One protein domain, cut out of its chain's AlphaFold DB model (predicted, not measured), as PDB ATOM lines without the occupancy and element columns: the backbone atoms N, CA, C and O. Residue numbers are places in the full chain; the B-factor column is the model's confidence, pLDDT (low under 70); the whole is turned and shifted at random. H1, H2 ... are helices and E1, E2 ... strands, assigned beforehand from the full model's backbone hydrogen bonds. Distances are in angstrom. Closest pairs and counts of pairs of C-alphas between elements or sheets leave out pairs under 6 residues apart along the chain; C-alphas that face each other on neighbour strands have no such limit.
ATOM      1  N   ILE A   4      96.155  14.314  -5.494       96.25
ATOM      2  CA  ILE A   4      94.777  14.700  -5.802       96.25
ATOM      3  C   ILE A   4      94.398  15.978  -5.060       96.25
ATOM      4  O   ILE A   4      94.779  16.173  -3.906       96.25
ATOM      5  N   VAL A   5      93.648  16.857  -5.722       97.38
ATOM      6  CA  VAL A   5      93.200  18.123  -5.139       97.38
ATOM      7  C   VAL A   5      91.712  18.040  -4.848       97.38
ATOM      8  O   VAL A   5      90.907  17.852  -5.760       97.38
ATOM      9  N   ILE A   6      91.340  18.188  -3.578       96.94
ATOM     10  CA  ILE A   6      89.945  18.146  -3.141       96.94
ATOM     11  C   ILE A   6      89.515  19.537  -2.695       96.94
ATOM     12  O   ILE A   6      89.884  20.015  -1.622       96.94
ATOM     13  N   THR A   7      88.758  20.211  -3.552       95.31
ATOM     14  CA  THR A   7      88.162  21.513  -3.270       95.31
ATOM     15  C   THR A   7      87.123  21.862  -4.330       95.31
ATOM     16  O   THR A   7      87.259  21.515  -5.503       95.31
ATOM     17  N   ARG A   8      86.091  22.600  -3.922       93.56
ATOM     18  CA  ARG A   8      85.177  23.300  -4.840       93.56
ATOM     19  C   ARG A   8      85.577  24.760  -5.081       93.56
ATOM     20  O   ARG A   8      84.974  25.412  -5.926       93.56
ATOM     21  N   HIS A   9      86.552  25.254  -4.318       94.81
ATOM     22  CA  HIS A   9      86.930  26.659  -4.245       94.81
ATOM     23  C   HIS A   9      87.944  27.014  -5.338       94.81
ATOM     24  O   HIS A   9      89.066  26.502  -5.323       94.81
ATOM     25  N   GLN A  10      87.559  27.878  -6.278       95.00
ATOM     26  CA  GLN A  10      88.403  28.258  -7.418       95.00
ATOM     27  C   GLN A  10      89.561  29.153  -6.989       95.00
ATOM     28  O   GLN A  10      90.692  28.914  -7.409       95.00
ATOM     29  N   GLY A  11      89.322  30.103  -6.079       96.19
ATOM     30  CA  GLY A  11      90.396  30.971  -5.593       96.19
ATOM     31  C   GLY A  11      91.474  30.203  -4.828       96.19
ATOM     32  O   GLY A  11      92.649  30.545  -4.915       96.19
ATOM     33  N   LEU A  12      91.112  29.095  -4.164       95.88
ATOM     34  CA  LEU A  12      92.093  28.195  -3.556       95.88
ATOM     35  C   LEU A  12      92.951  27.483  -4.615       95.88
ATOM     36  O   LEU A  12      94.152  27.333  -4.416       95.88
ATOM     37  N   LEU A  13      92.365  27.041  -5.733       95.81
ATOM     38  CA  LEU A  13      93.116  26.395  -6.819       95.81
ATOM     39  C   LEU A  13      94.095  27.360  -7.481       95.81
ATOM     40  O   LEU A  13      95.240  26.994  -7.734       95.81
ATOM     41  N   GLU A  14      93.640  28.577  -7.765       96.94
ATOM     42  CA  GLU A  14      94.469  29.646  -8.317       96.94
ATOM     43  C   GLU A  14      95.624  29.978  -7.375       96.94
ATOM     44  O   GLU A  14      96.779  29.907  -7.787       96.94
ATOM     45  N   PHE A  15      95.329  30.202  -6.091       97.25
ATOM     46  CA  PHE A  15      96.346  30.421  -5.066       97.25
ATOM     47  C   PHE A  15      97.381  29.285  -5.032       97.25
ATOM     48  O   PHE A  15      98.577  29.535  -5.111       97.25
ATOM     49  N   LEU A  16      96.947  28.022  -4.992       96.38
ATOM     50  CA  LEU A  16      97.863  26.876  -4.945       96.38
ATOM     51  C   LEU A  16      98.739  26.735  -6.205       96.38
ATOM     52  O   LEU A  16      99.867  26.247  -6.105       96.38
ATOM     53  N   ARG A  17      98.250  27.147  -7.382       95.94
ATOM     54  CA  ARG A  17      99.061  27.214  -8.613       95.94
ATOM     55  C   ARG A  17     100.093  28.333  -8.538       95.94
ATOM     56  O   ARG A  17     101.247  28.110  -8.887       95.94
ATOM     57  N   GLU A  18      99.694  29.511  -8.060       96.44
ATOM     58  CA  GLU A  18     100.596  30.654  -7.873       96.44
ATOM     59  C   GLU A  18     101.727  30.338  -6.883       96.44
ATOM     60  O   GLU A  18     102.870  30.720  -7.117       96.44
ATOM     61  N   GLU A  19     101.439  29.568  -5.830       95.56
ATOM     62  CA  GLU A  19     102.442  29.082  -4.869       95.56
ATOM     63  C   GLU A  19     103.289  27.901  -5.401       95.56
ATOM     64  O   GLU A  19     104.120  27.349  -4.679       95.56
ATOM     65  N   GLY A  20     103.086  27.469  -6.652       94.88
ATOM     66  CA  GLY A  20     103.855  26.396  -7.292       94.88
ATOM     67  C   GLY A  20     103.567  24.988  -6.756       94.88
ATOM     68  O   GLY A  20     104.350  24.066  -6.987       94.88
ATOM     69  N   LEU A  21     102.460  24.797  -6.030       93.69
ATOM     70  CA  LEU A  21     102.065  23.492  -5.482       93.69
ATOM     71  C   LEU A  21     101.297  22.632  -6.484       93.69
ATOM     72  O   LEU A  21     101.264  21.401  -6.332       93.69
ATOM     73  N   LEU A  22     100.693  23.282  -7.480       94.06
ATOM     74  CA  LEU A  22      99.941  22.668  -8.566       94.06
ATOM     75  C   LEU A  22     100.529  23.084  -9.912       94.06
ATOM     76  O   LEU A  22     100.761  24.271 -10.138       94.06
ATOM     77  N   ASP A  23     100.716  22.122 -10.811       88.50
ATOM     78  CA  ASP A  23     101.172  22.371 -12.186       88.50
ATOM     79  C   ASP A  23     100.022  22.358 -13.209       88.50
ATOM     80  O   ASP A  23     100.219  22.649 -14.389       88.50
ATOM     81  N   GLY A  24      98.799  22.070 -12.747       83.06
ATOM     82  CA  GLY A  24      97.595  22.054 -13.573       83.06
ATOM     83  C   GLY A  24      97.276  20.687 -14.174       83.06
ATOM     84  O   GLY A  24      96.224  20.553 -14.799       83.06
ATOM     85  N   SER A  25      98.123  19.678 -13.964       87.81
ATOM     86  CA  SER A  25      97.854  18.292 -14.358       87.81
ATOM     87  C   SER A  25      97.089  17.497 -13.294       87.81
ATOM     88  O   SER A  25      96.609  16.395 -13.571       87.81
ATOM     89  N   GLU A  26      96.954  18.033 -12.077       88.50
ATOM     90  CA  GLU A  26      96.308  17.322 -10.981       88.50
ATOM     91  C   GLU A  26      94.816  17.068 -11.216       88.50
ATOM     92  O   GLU A  26      94.062  17.926 -11.681       88.50
ATOM     93  N   ARG A  27      94.347  15.896 -10.775       94.12
ATOM     94  CA  ARG A  27      92.915  15.606 -10.685       94.12
ATOM     95  C   ARG A  27      92.294  16.476  -9.589       94.12
ATOM     96  O   ARG A  27      92.625  16.324  -8.413       94.12
ATOM     97  N   VAL A  28      91.373  17.356  -9.981       95.62
ATOM     98  CA  VAL A  28      90.619  18.232  -9.073       95.62
ATOM     99  C   VAL A  28      89.198  17.704  -8.909       95.62
ATOM    100  O   VAL A  28      88.513  17.460  -9.902       95.62
ATOM    101  N   GLN A  29      88.735  17.543  -7.668       95.69
ATOM    102  CA  GLN A  29      87.360  17.133  -7.373       95.69
ATOM    103  C   GLN A  29      86.759  17.968  -6.242       95.69
ATOM    104  O   GLN A  29      87.418  18.261  -5.250       95.69
ATOM    105  N   ALA A  30      85.476  18.310  -6.362       94.25
ATOM    106  CA  ALA A  30      84.745  19.005  -5.300       94.25
ATOM    107  C   ALA A  30      84.384  18.084  -4.121       94.25
ATOM    108  O   ALA A  30      84.232  18.551  -2.995       94.25
ATOM    109  N   HIS A  31      84.239  16.786  -4.392       94.06
ATOM    110  CA  HIS A  31      83.873  15.756  -3.427       94.06
ATOM    111  C   HIS A  31      84.790  14.552  -3.622       94.06
ATOM    112  O   HIS A  31      85.253  14.306  -4.736       94.06
ATOM    113  N   ALA A  32      85.035  13.812  -2.547       95.56
ATOM    114  CA  ALA A  32      85.876  12.628  -2.565       95.56
ATOM    115  C   ALA A  32      85.168  11.467  -1.869       95.56
ATOM    116  O   ALA A  32      84.534  11.654  -0.830       95.56
ATOM    117  N   SER A  33      85.304  10.277  -2.442       96.69
ATOM    118  CA  SER A  33      85.061   9.008  -1.765       96.69
ATOM    119  C   SER A  33      86.319   8.542  -1.021       96.69
ATOM    120  O   SER A  33      87.393   9.129  -1.162       96.69
ATOM    121  N   GLU A  34      86.216   7.460  -0.247       97.62
ATOM    122  CA  GLU A  34      87.396   6.834   0.363       97.62
ATOM    123  C   GLU A  34      88.414   6.362  -0.684       97.62
ATOM    124  O   GLU A  34      89.615   6.543  -0.496       97.62
ATOM    125  N   GLU A  35      87.950   5.786  -1.796       97.06
ATOM    126  CA  GLU A  35      88.810   5.301  -2.885       97.06
ATOM    127  C   GLU A  35      89.590   6.444  -3.544       97.06
ATOM    128  O   GLU A  35      90.760   6.289  -3.901       97.06
ATOM    129  N   ASP A  36      88.975   7.626  -3.647       96.00
ATOM    130  CA  ASP A  36      89.631   8.795  -4.227       96.00
ATOM    131  C   ASP A  36      90.856   9.242  -3.423       96.00
ATOM    132  O   ASP A  36      91.780   9.793  -4.022       96.00
ATOM    133  N   VAL A  37      90.881   9.022  -2.100       97.44
ATOM    134  CA  VAL A  37      91.897   9.585  -1.186       97.44
ATOM    135  C   VAL A  37      92.849   8.552  -0.592       97.44
ATOM    136  O   VAL A  37      93.963   8.909  -0.201       97.44
ATOM    137  N   ARG A  38      92.434   7.283  -0.508       97.50
ATOM    138  CA  ARG A  38      93.152   6.235   0.224       97.50
ATOM    139  C   ARG A  38      94.590   6.082  -0.271       97.50
ATOM    140  O   ARG A  38      94.831   5.799  -1.440       97.50
ATOM    141  N   GLY A  39      95.553   6.273   0.631       97.56
ATOM    142  CA  GLY A  39      96.984   6.143   0.337       97.56
ATOM    143  C   GLY A  39      97.569   7.213  -0.600       97.56
ATOM    144  O   GLY A  39      98.715   7.072  -1.027       97.56
ATOM    145  N   LYS A  40      96.822   8.275  -0.930       97.44
ATOM    146  CA  LYS A  40      97.276   9.348  -1.834       97.44
ATOM    147  C   LYS A  40      97.820  10.559  -1.080       97.44
ATOM    148  O   LYS A  40      97.666  10.681   0.137       97.44
ATOM    149  N   HIS A  41      98.452  11.468  -1.819       97.38
ATOM    150  CA  HIS A  41      98.719  12.827  -1.356       97.38
ATOM    151  C   HIS A  41      97.512  13.701  -1.682       97.38
ATOM    152  O   HIS A  41      97.288  14.038  -2.842       97.38
ATOM    153  N   VAL A  42      96.742  14.077  -0.665       97.69
ATOM    154  CA  VAL A  42      95.604  14.975  -0.855       97.69
ATOM    155  C   VAL A  42      95.989  16.416  -0.543       97.69
ATOM    156  O   VAL A  42      96.591  16.692   0.491       97.69
ATOM    157  N   ILE A  43      95.615  17.347  -1.414       97.38
ATOM    158  CA  ILE A  43      95.743  18.789  -1.194       97.38
ATOM    159  C   ILE A  43      94.341  19.393  -1.112       97.38
ATOM    160  O   ILE A  43      93.505  19.124  -1.974       97.38
ATOM    161  N   GLY A  44      94.084  20.228  -0.106       92.88
ATOM    162  CA  GLY A  44      92.834  20.982   0.005       92.88
ATOM    163  C   GLY A  44      92.022  20.642   1.251       92.88
ATOM    164  O   GLY A  44      92.577  20.493   2.339       92.88
ATOM    165  N   VAL A  45      90.696  20.588   1.104       89.06
ATOM    166  CA  VAL A  45      89.742  20.526   2.220       89.06
ATOM    167  C   VAL A  45      89.001  19.193   2.200       89.06
ATOM    168  O   VAL A  45      88.279  18.883   1.256       89.06
ATOM    169  N   LEU A  46      89.147  18.418   3.276       91.25
ATOM    170  CA  LEU A  46      88.496  17.123   3.457       91.25
ATOM    171  C   LEU A  46      87.848  17.017   4.846       91.25
ATOM    172  O   LEU A  46      88.398  17.540   5.819       91.25
ATOM    173  N   PRO A  47      86.738  16.270   4.979       93.94
ATOM    174  CA  PRO A  47      86.323  15.718   6.262       93.94
ATOM    175  C   PRO A  47      87.451  14.903   6.910       93.94
ATOM    176  O   PRO A  47      88.156  14.155   6.229       93.94
ATOM    177  N   LEU A  48      87.583  14.991   8.237       96.25
ATOM    178  CA  LEU A  48      88.692  14.370   8.972       96.25
ATOM    179  C   LEU A  48      88.804  12.852   8.744       96.25
ATOM    180  O   LEU A  48      89.908  12.339   8.591       96.25
ATOM    181  N   HIS A  49      87.673  12.143   8.663       96.25
ATOM    182  CA  HIS A  49      87.662  10.696   8.426       96.25
ATOM    183  C   HIS A  49      88.242  10.308   7.055       96.25
ATOM    184  O   HIS A  49      88.883   9.273   6.954       96.25
ATOM    185  N   LEU A  50      88.083  11.142   6.018       97.75
ATOM    186  CA  LEU A  50      88.708  10.911   4.709       97.75
ATOM    187  C   LEU A  50      90.192  11.280   4.722       97.75
ATOM    188  O   LEU A  50      91.011  10.564   4.154       97.75
ATOM    189  N   ALA A  51      90.552  12.373   5.402       97.38
ATOM    190  CA  ALA A  51      91.950  12.769   5.569       97.38
ATOM    191  C   ALA A  51      92.778  11.676   6.270       97.38
ATOM    192  O   ALA A  51      93.924  11.449   5.894       97.38
ATOM    193  N   ALA A  52      92.183  10.958   7.229       97.75
ATOM    194  CA  ALA A  52      92.814   9.842   7.937       97.75
ATOM    195  C   ALA A  52      93.160   8.635   7.039       97.75
ATOM    196  O   ALA A  52      93.998   7.821   7.412       97.75
ATOM    197  N   LEU A  53      92.540   8.517   5.859       97.94
ATOM    198  CA  LEU A  53      92.809   7.435   4.904       97.94
ATOM    199  C   LEU A  53      93.922   7.783   3.906       97.94
ATOM    200  O   LEU A  53      94.425   6.896   3.211       97.94
ATOM    201  N   ALA A  54      94.284   9.061   3.788       98.19
ATOM    202  CA  ALA A  54      95.346   9.518   2.900       98.19
ATOM    203  C   ALA A  54      96.724   9.066   3.407       98.19
ATOM    204  O   ALA A  54      96.892   8.742   4.574       98.19
ATOM    205  N   ALA A  55      97.738   9.075   2.541       98.25
ATOM    206  CA  ALA A  55      99.126   8.894   2.975       98.25
ATOM    207  C   ALA A  55      99.760  10.230   3.398       98.25
ATOM    208  O   ALA A  55     100.558  10.293   4.339       98.25
ATOM    209  N   GLN A  56      99.394  11.314   2.708       98.19
ATOM    210  CA  GLN A  56      99.776  12.678   3.062       98.19
ATOM    211  C   GLN A  56      98.621  13.644   2.841       98.19
ATOM    212  O   GLN A  56      97.836  13.472   1.909       98.19
ATOM    213  N   VAL A  57      98.571  14.700   3.649       98.19
ATOM    214  CA  VAL A  57      97.627  15.807   3.467       98.19
ATOM    215  C   VAL A  57      98.362  17.140   3.473       98.19
ATOM    216  O   VAL A  57      99.120  17.419   4.401       98.19
ATOM    217  N   THR A  58      98.154  17.961   2.444       97.81
ATOM    218  CA  THR A  58      98.574  19.367   2.427       97.81
ATOM    219  C   THR A  58      97.374  20.249   2.716       97.81
ATOM    220  O   THR A  58      96.397  20.244   1.966       97.81
ATOM    221  N   VAL A  59      97.472  21.021   3.793       95.50
ATOM    222  CA  VAL A  59      96.428  21.941   4.246       95.50
ATOM    223  C   VAL A  59      96.890  23.383   4.077       95.50
ATOM    224  O   VAL A  59      98.057  23.704   4.318       95.50
ATOM    225  N   VAL A  60      95.957  24.246   3.681       95.38
ATOM    226  CA  VAL A  60      96.123  25.701   3.721       95.38
ATOM    227  C   VAL A  60      95.473  26.188   5.010       95.38
ATOM    228  O   VAL A  60      94.257  26.098   5.178       95.38
ATOM    229  N   GLU A  61      96.290  26.632   5.958       93.88
ATOM    230  CA  GLU A  61      95.823  27.096   7.262       93.88
ATOM    231  C   GLU A  61      95.313  28.533   7.137       93.88
ATOM    232  O   GLU A  61      96.023  29.393   6.625       93.88
ATOM    233  N   MET A  62      94.102  28.810   7.625       92.88
ATOM    234  CA  MET A  62      93.503  30.150   7.613       92.88
ATOM    235  C   MET A  62      93.578  30.754   9.020       92.88
ATOM    236  O   MET A  62      92.733  30.461   9.865       92.88
ATOM    237  N   GLY A  63      94.598  31.572   9.298       87.69
ATOM    238  CA  GLY A  63      94.878  32.049  10.661       87.69
ATOM    239  C   GLY A  63      94.102  33.297  11.083       87.69
ATOM    240  O   GLY A  63      93.658  33.393  12.226       87.69
ATOM    241  N   HIS A  64      93.912  34.255  10.171       87.69
ATOM    242  CA  HIS A  64      93.351  35.576  10.499       87.69
ATOM    243  C   HIS A  64      92.025  35.875   9.791       87.69
ATOM    244  O   HIS A  64      91.643  37.034   9.666       87.69
ATOM    245  N   LEU A  65      91.312  34.838   9.337       94.12
ATOM    246  CA  LEU A  65      90.060  34.995   8.597       94.12
ATOM    247  C   LEU A  65      88.945  35.562   9.505       94.12
ATOM    248  O   LEU A  65      88.556  34.889  10.477       94.12
ATOM    249  N   PRO A  66      88.403  36.762   9.206       93.62
ATOM    250  CA  PRO A  66      87.309  37.349   9.972       93.62
ATOM    251  C   PRO A  66      86.054  36.473   9.945       93.62
ATOM    252  O   PRO A  66      85.811  35.732   8.994       93.62
ATOM    253  N   ALA A  67      85.211  36.584  10.977       93.69
ATOM    254  CA  ALA A  67      83.971  35.807  11.054       93.69
ATOM    255  C   ALA A  67      83.028  36.067   9.865       93.69
ATOM    256  O   ALA A  67      82.409  35.125   9.383       93.69
ATOM    257  N   SER A  68      82.975  37.309   9.370       93.44
ATOM    258  CA  SER A  68      82.179  37.711   8.201       93.44
ATOM    259  C   SER A  68      82.625  37.058   6.893       93.44
ATOM    260  O   SER A  68      81.833  36.966   5.964       93.44
ATOM    261  N   GLU A  69      83.874  36.600   6.823       93.56
ATOM    262  CA  GLU A  69      84.454  35.986   5.626       93.56
ATOM    263  C   GLU A  69      84.353  34.453   5.642       93.56
ATOM    264  O   GLU A  69      84.605  33.798   4.631       93.56
ATOM    265  N   ARG A  70      83.981  33.840   6.777       91.12
ATOM    266  CA  ARG A  70      83.880  32.376   6.870       91.12
ATOM    267  C   ARG A  70      82.733  31.856   6.005       91.12
ATOM    268  O   ARG A  70      81.615  32.357   6.064       91.12
ATOM    269  N   GLY A  71      83.002  30.793   5.251       88.06
ATOM    270  CA  GLY A  71      82.011  30.139   4.390       88.06
ATOM    271  C   GLY A  71      81.758  30.849   3.058       88.06
ATOM    272  O   GLY A  71      81.067  30.282   2.211       88.06
ATOM    273  N   ARG A  72      82.336  32.039   2.845       94.12
ATOM    274  CA  ARG A  72      82.359  32.704   1.542       94.12
ATOM    275  C   ARG A  72      83.423  32.068   0.644       94.12
ATOM    276  O   ARG A  72      84.440  31.570   1.121       94.12
ATOM    277  N   GLU A  73      83.188  32.103  -0.662       94.94
ATOM    278  CA  GLU A  73      84.235  31.856  -1.652       94.94
ATOM    279  C   GLU A  73      85.249  33.009  -1.617       94.94
ATOM    280  O   GLU A  73      84.867  34.174  -1.774       94.94
ATOM    281  N   LEU A  74      86.522  32.679  -1.396       96.12
ATOM    282  CA  LEU A  74      87.630  33.634  -1.403       96.12
ATOM    283  C   LEU A  74      88.335  33.600  -2.760       96.12
ATOM    284  O   LEU A  74      88.503  32.523  -3.331       96.12
ATOM    285  N   SER A  75      88.797  34.751  -3.247       97.75
ATOM    286  CA  SER A  75      89.727  34.815  -4.383       97.75
ATOM    287  C   SER A  75      91.127  34.300  -4.004       97.75
ATOM    288  O   SER A  75      91.424  34.072  -2.824       97.75
ATOM    289  N   ALA A  76      92.020  34.137  -4.986       97.50
ATOM    290  CA  ALA A  76      93.422  33.801  -4.721       97.50
ATOM    291  C   ALA A  76      94.122  34.861  -3.852       97.50
ATOM    292  O   ALA A  76      94.809  34.530  -2.887       97.50
ATOM    293  N   GLU A  77      93.884  36.143  -4.144       97.75
ATOM    294  CA  GLU A  77      94.413  37.273  -3.376       97.75
ATOM    295  C   GLU A  77      93.893  37.271  -1.932       97.75
ATOM    296  O   GLU A  77      94.660  37.455  -0.986       97.75
ATOM    297  N   GLU A  78      92.600  37.009  -1.738       96.94
ATOM    298  CA  GLU A  78      92.008  36.911  -0.404       96.94
ATOM    299  C   GLU A  78      92.552  35.700   0.360       96.94
ATOM    300  O   GLU A  78      92.880  35.808   1.541       96.94
ATOM    301  N   THR A  79      92.711  34.557  -0.310       96.31
ATOM    302  CA  THR A  79      93.319  33.358   0.284       96.31
ATOM    303  C   THR A  79      94.749  33.650   0.740       96.31
ATOM    304  O   THR A  79      95.089  33.374   1.890       96.31
ATOM    305  N   ARG A  80      95.551  34.307  -0.110       96.25
ATOM    306  CA  ARG A  80      96.903  34.783   0.216       96.25
ATOM    307  C   ARG A  80      96.921  35.720   1.416       96.25
ATOM    308  O   ARG A  80      97.753  35.588   2.307       96.25
ATOM    309  N   ARG A  81      95.986  36.668   1.451       96.06
ATOM    310  CA  ARG A  81      95.865  37.640   2.539       96.06
ATOM    311  C   ARG A  81      95.577  36.976   3.885       96.06
ATOM    312  O   ARG A  81      96.048  37.465   4.910       96.06
ATOM    313  N   TRP A  82      94.760  35.923   3.897       95.94
ATOM    314  CA  TRP A  82      94.226  35.349   5.134       95.94
ATOM    315  C   TRP A  82      94.910  34.059   5.594       95.94
ATOM    316  O   TRP A  82      94.714  33.671   6.754       95.94
ATOM    317  N   HIS A  83      95.692  33.390   4.742       95.56
ATOM    318  CA  HIS A  83      96.383  32.175   5.155       95.56
ATOM    319  C   HIS A  83      97.469  32.468   6.200       95.56
ATOM    320  O   HIS A  83      98.135  33.501   6.184       95.56
ATOM    321  N   SER A  84      97.720  31.512   7.083       95.81
ATOM    322  CA  SER A  84      98.848  31.517   8.021       95.81
ATOM    323  C   SER A  84      99.969  30.567   7.610       95.81
ATOM    324  O   SER A  84     101.031  30.575   8.229       95.81
ATOM    325  N   GLY A  85      99.759  29.758   6.571       95.56
ATOM    326  CA  GLY A  85     100.784  28.885   6.019       95.56
ATOM    327  C   GLY A  85     100.213  27.687   5.277       95.56
ATOM    328  O   GLY A  85      99.007  27.429   5.288       95.56
ATOM    329  N   ILE A  86     101.117  26.943   4.648       97.06
ATOM    330  CA  ILE A  86     100.816  25.693   3.958       97.06
ATOM    331  C   ILE A  86     101.665  24.602   4.593       97.06
ATOM    332  O   ILE A  86     102.887  24.730   4.684       97.06
ATOM    333  N   ARG A  87     101.022  23.535   5.066       96.81
ATOM    334  CA  ARG A  87     101.706  22.438   5.759       96.81
ATOM    335  C   ARG A  87     101.326  21.108   5.153       96.81
ATOM    336  O   ARG A  87     100.164  20.886   4.833       96.81
ATOM    337  N   THR A  88     102.303  20.212   5.064       97.75
ATOM    338  CA  THR A  88     102.092  18.831   4.630       97.75
ATOM    339  C   THR A  88     102.340  17.883   5.791       97.75
ATOM    340  O   THR A  88     103.423  17.876   6.374       97.75
ATOM    341  N   PHE A  89     101.350  17.052   6.094       97.62
ATOM    342  CA  PHE A  89     101.406  16.034   7.136       97.62
ATOM    343  C   PHE A  89     101.516  14.643   6.511       97.62
ATOM    344  O   PHE A  89     100.983  14.400   5.427       97.62
ATOM    345  N   ARG A  90     102.198  13.723   7.201       98.25
ATOM    346  CA  ARG A  90     102.076  12.280   6.946       98.25
ATOM    347  C   ARG A  90     101.022  11.721   7.883       98.25
ATOM    348  O   ARG A  90     101.009  12.078   9.058       98.25
ATOM    349  N   VAL A  91     100.163  10.867   7.353       97.88
ATOM    350  CA  VAL A  91      99.080  10.250   8.114       97.88
ATOM    351  C   VAL A  91      99.494   8.828   8.474       97.88
ATOM    352  O   VAL A  91     100.090   8.113   7.668       97.88
TER     353      VAL A  91
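AT A GLANCE: This is residues 4 to 91 of the 94 residues of an uncharacterized protein of Deinococcus proteolyticus (strain ATCC 35074 / DSM 20540 / JCM 6276 / NBRC 101906 / NCIMB 13154 / VKM Ac-1939 / CCM 2703 / MRP) (UniProt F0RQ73). A twisted five-stranded sheet has H1 packed over E3, with H4 set across H1 at one end and the small helices H2 and H3 at the other. The long strands E4 and E5 run side by side at one edge. The 88 printed residues have four named helices and five named strands, in the order E1 H1 E2 H2 E3 H3 E4 H4 E5, class mixed. The mixed sheet runs E2 E1 E3 E4 E5; the whole is compact, with a radius of gyration of the C-alphas of 12.6 A and spans of 34 by 26 by 21 A.

HOW THE PARTS SIT: E1, residues 4 to 6, is parallel to E2, residues 27 to 29 (N 5 to O 27, 2.9 A), and to E3, residues 41 to 44 (N 4 to O 41, 2.9 A), both within hydrogen-bond range. H1, residues 10 to 18, is on the sheet at a height of 9.1 A, over E3 and slantwise to it at 46 degrees on the local plane. E3 is parallel to E4, residues 56 to 62, with N 58 and O 42 within hydrogen-bond range at 2.8 A. E4 is antiparallel to E5, residues 83 to 90, with N 84 and O 61 within that range at 2.8 A. H2, residues 34 to 37, and H3, residues 48 to 51, only just touch, with 3 pairs of C-alphas within 8 A; the closest are Glu 34 and Leu 50, 6.1 A. H4, residues 76 to 82, touches H1 about perpendicular, at 88 degrees; the closest C-alphas are Gly 11 and Ala 76, 4.2 A. H2, H3 and H4 only graze the sheet. E1, H1, E2 and E3, H3, E4 are strand-helix-strand units, two parallel neighbour strands with a helix between; E2, H2, E3 is a split one, with E1 between its strands; these crossovers are right-handed. Every O i to N i+4 pair is within range in H1 and H4; H2 and H3 are too short for one.

IN THESE COORDINATES: E1 begins at C-alpha 4 (94.777, 14.700, -5.802). H1 is 12.4 A long, E4 19.1 A, H4 10.0 A and E5 20.8 A, ending at C-alpha 90 (102.076, 12.280, 6.946).

THE WHOLE: The C-alphas farthest apart, Gly 39 and Ser 68, are 35.7 A apart. The printed part has no cut; the link E4 to H4, 13 residues, is long. No printed residue is under 70 in pLDDT.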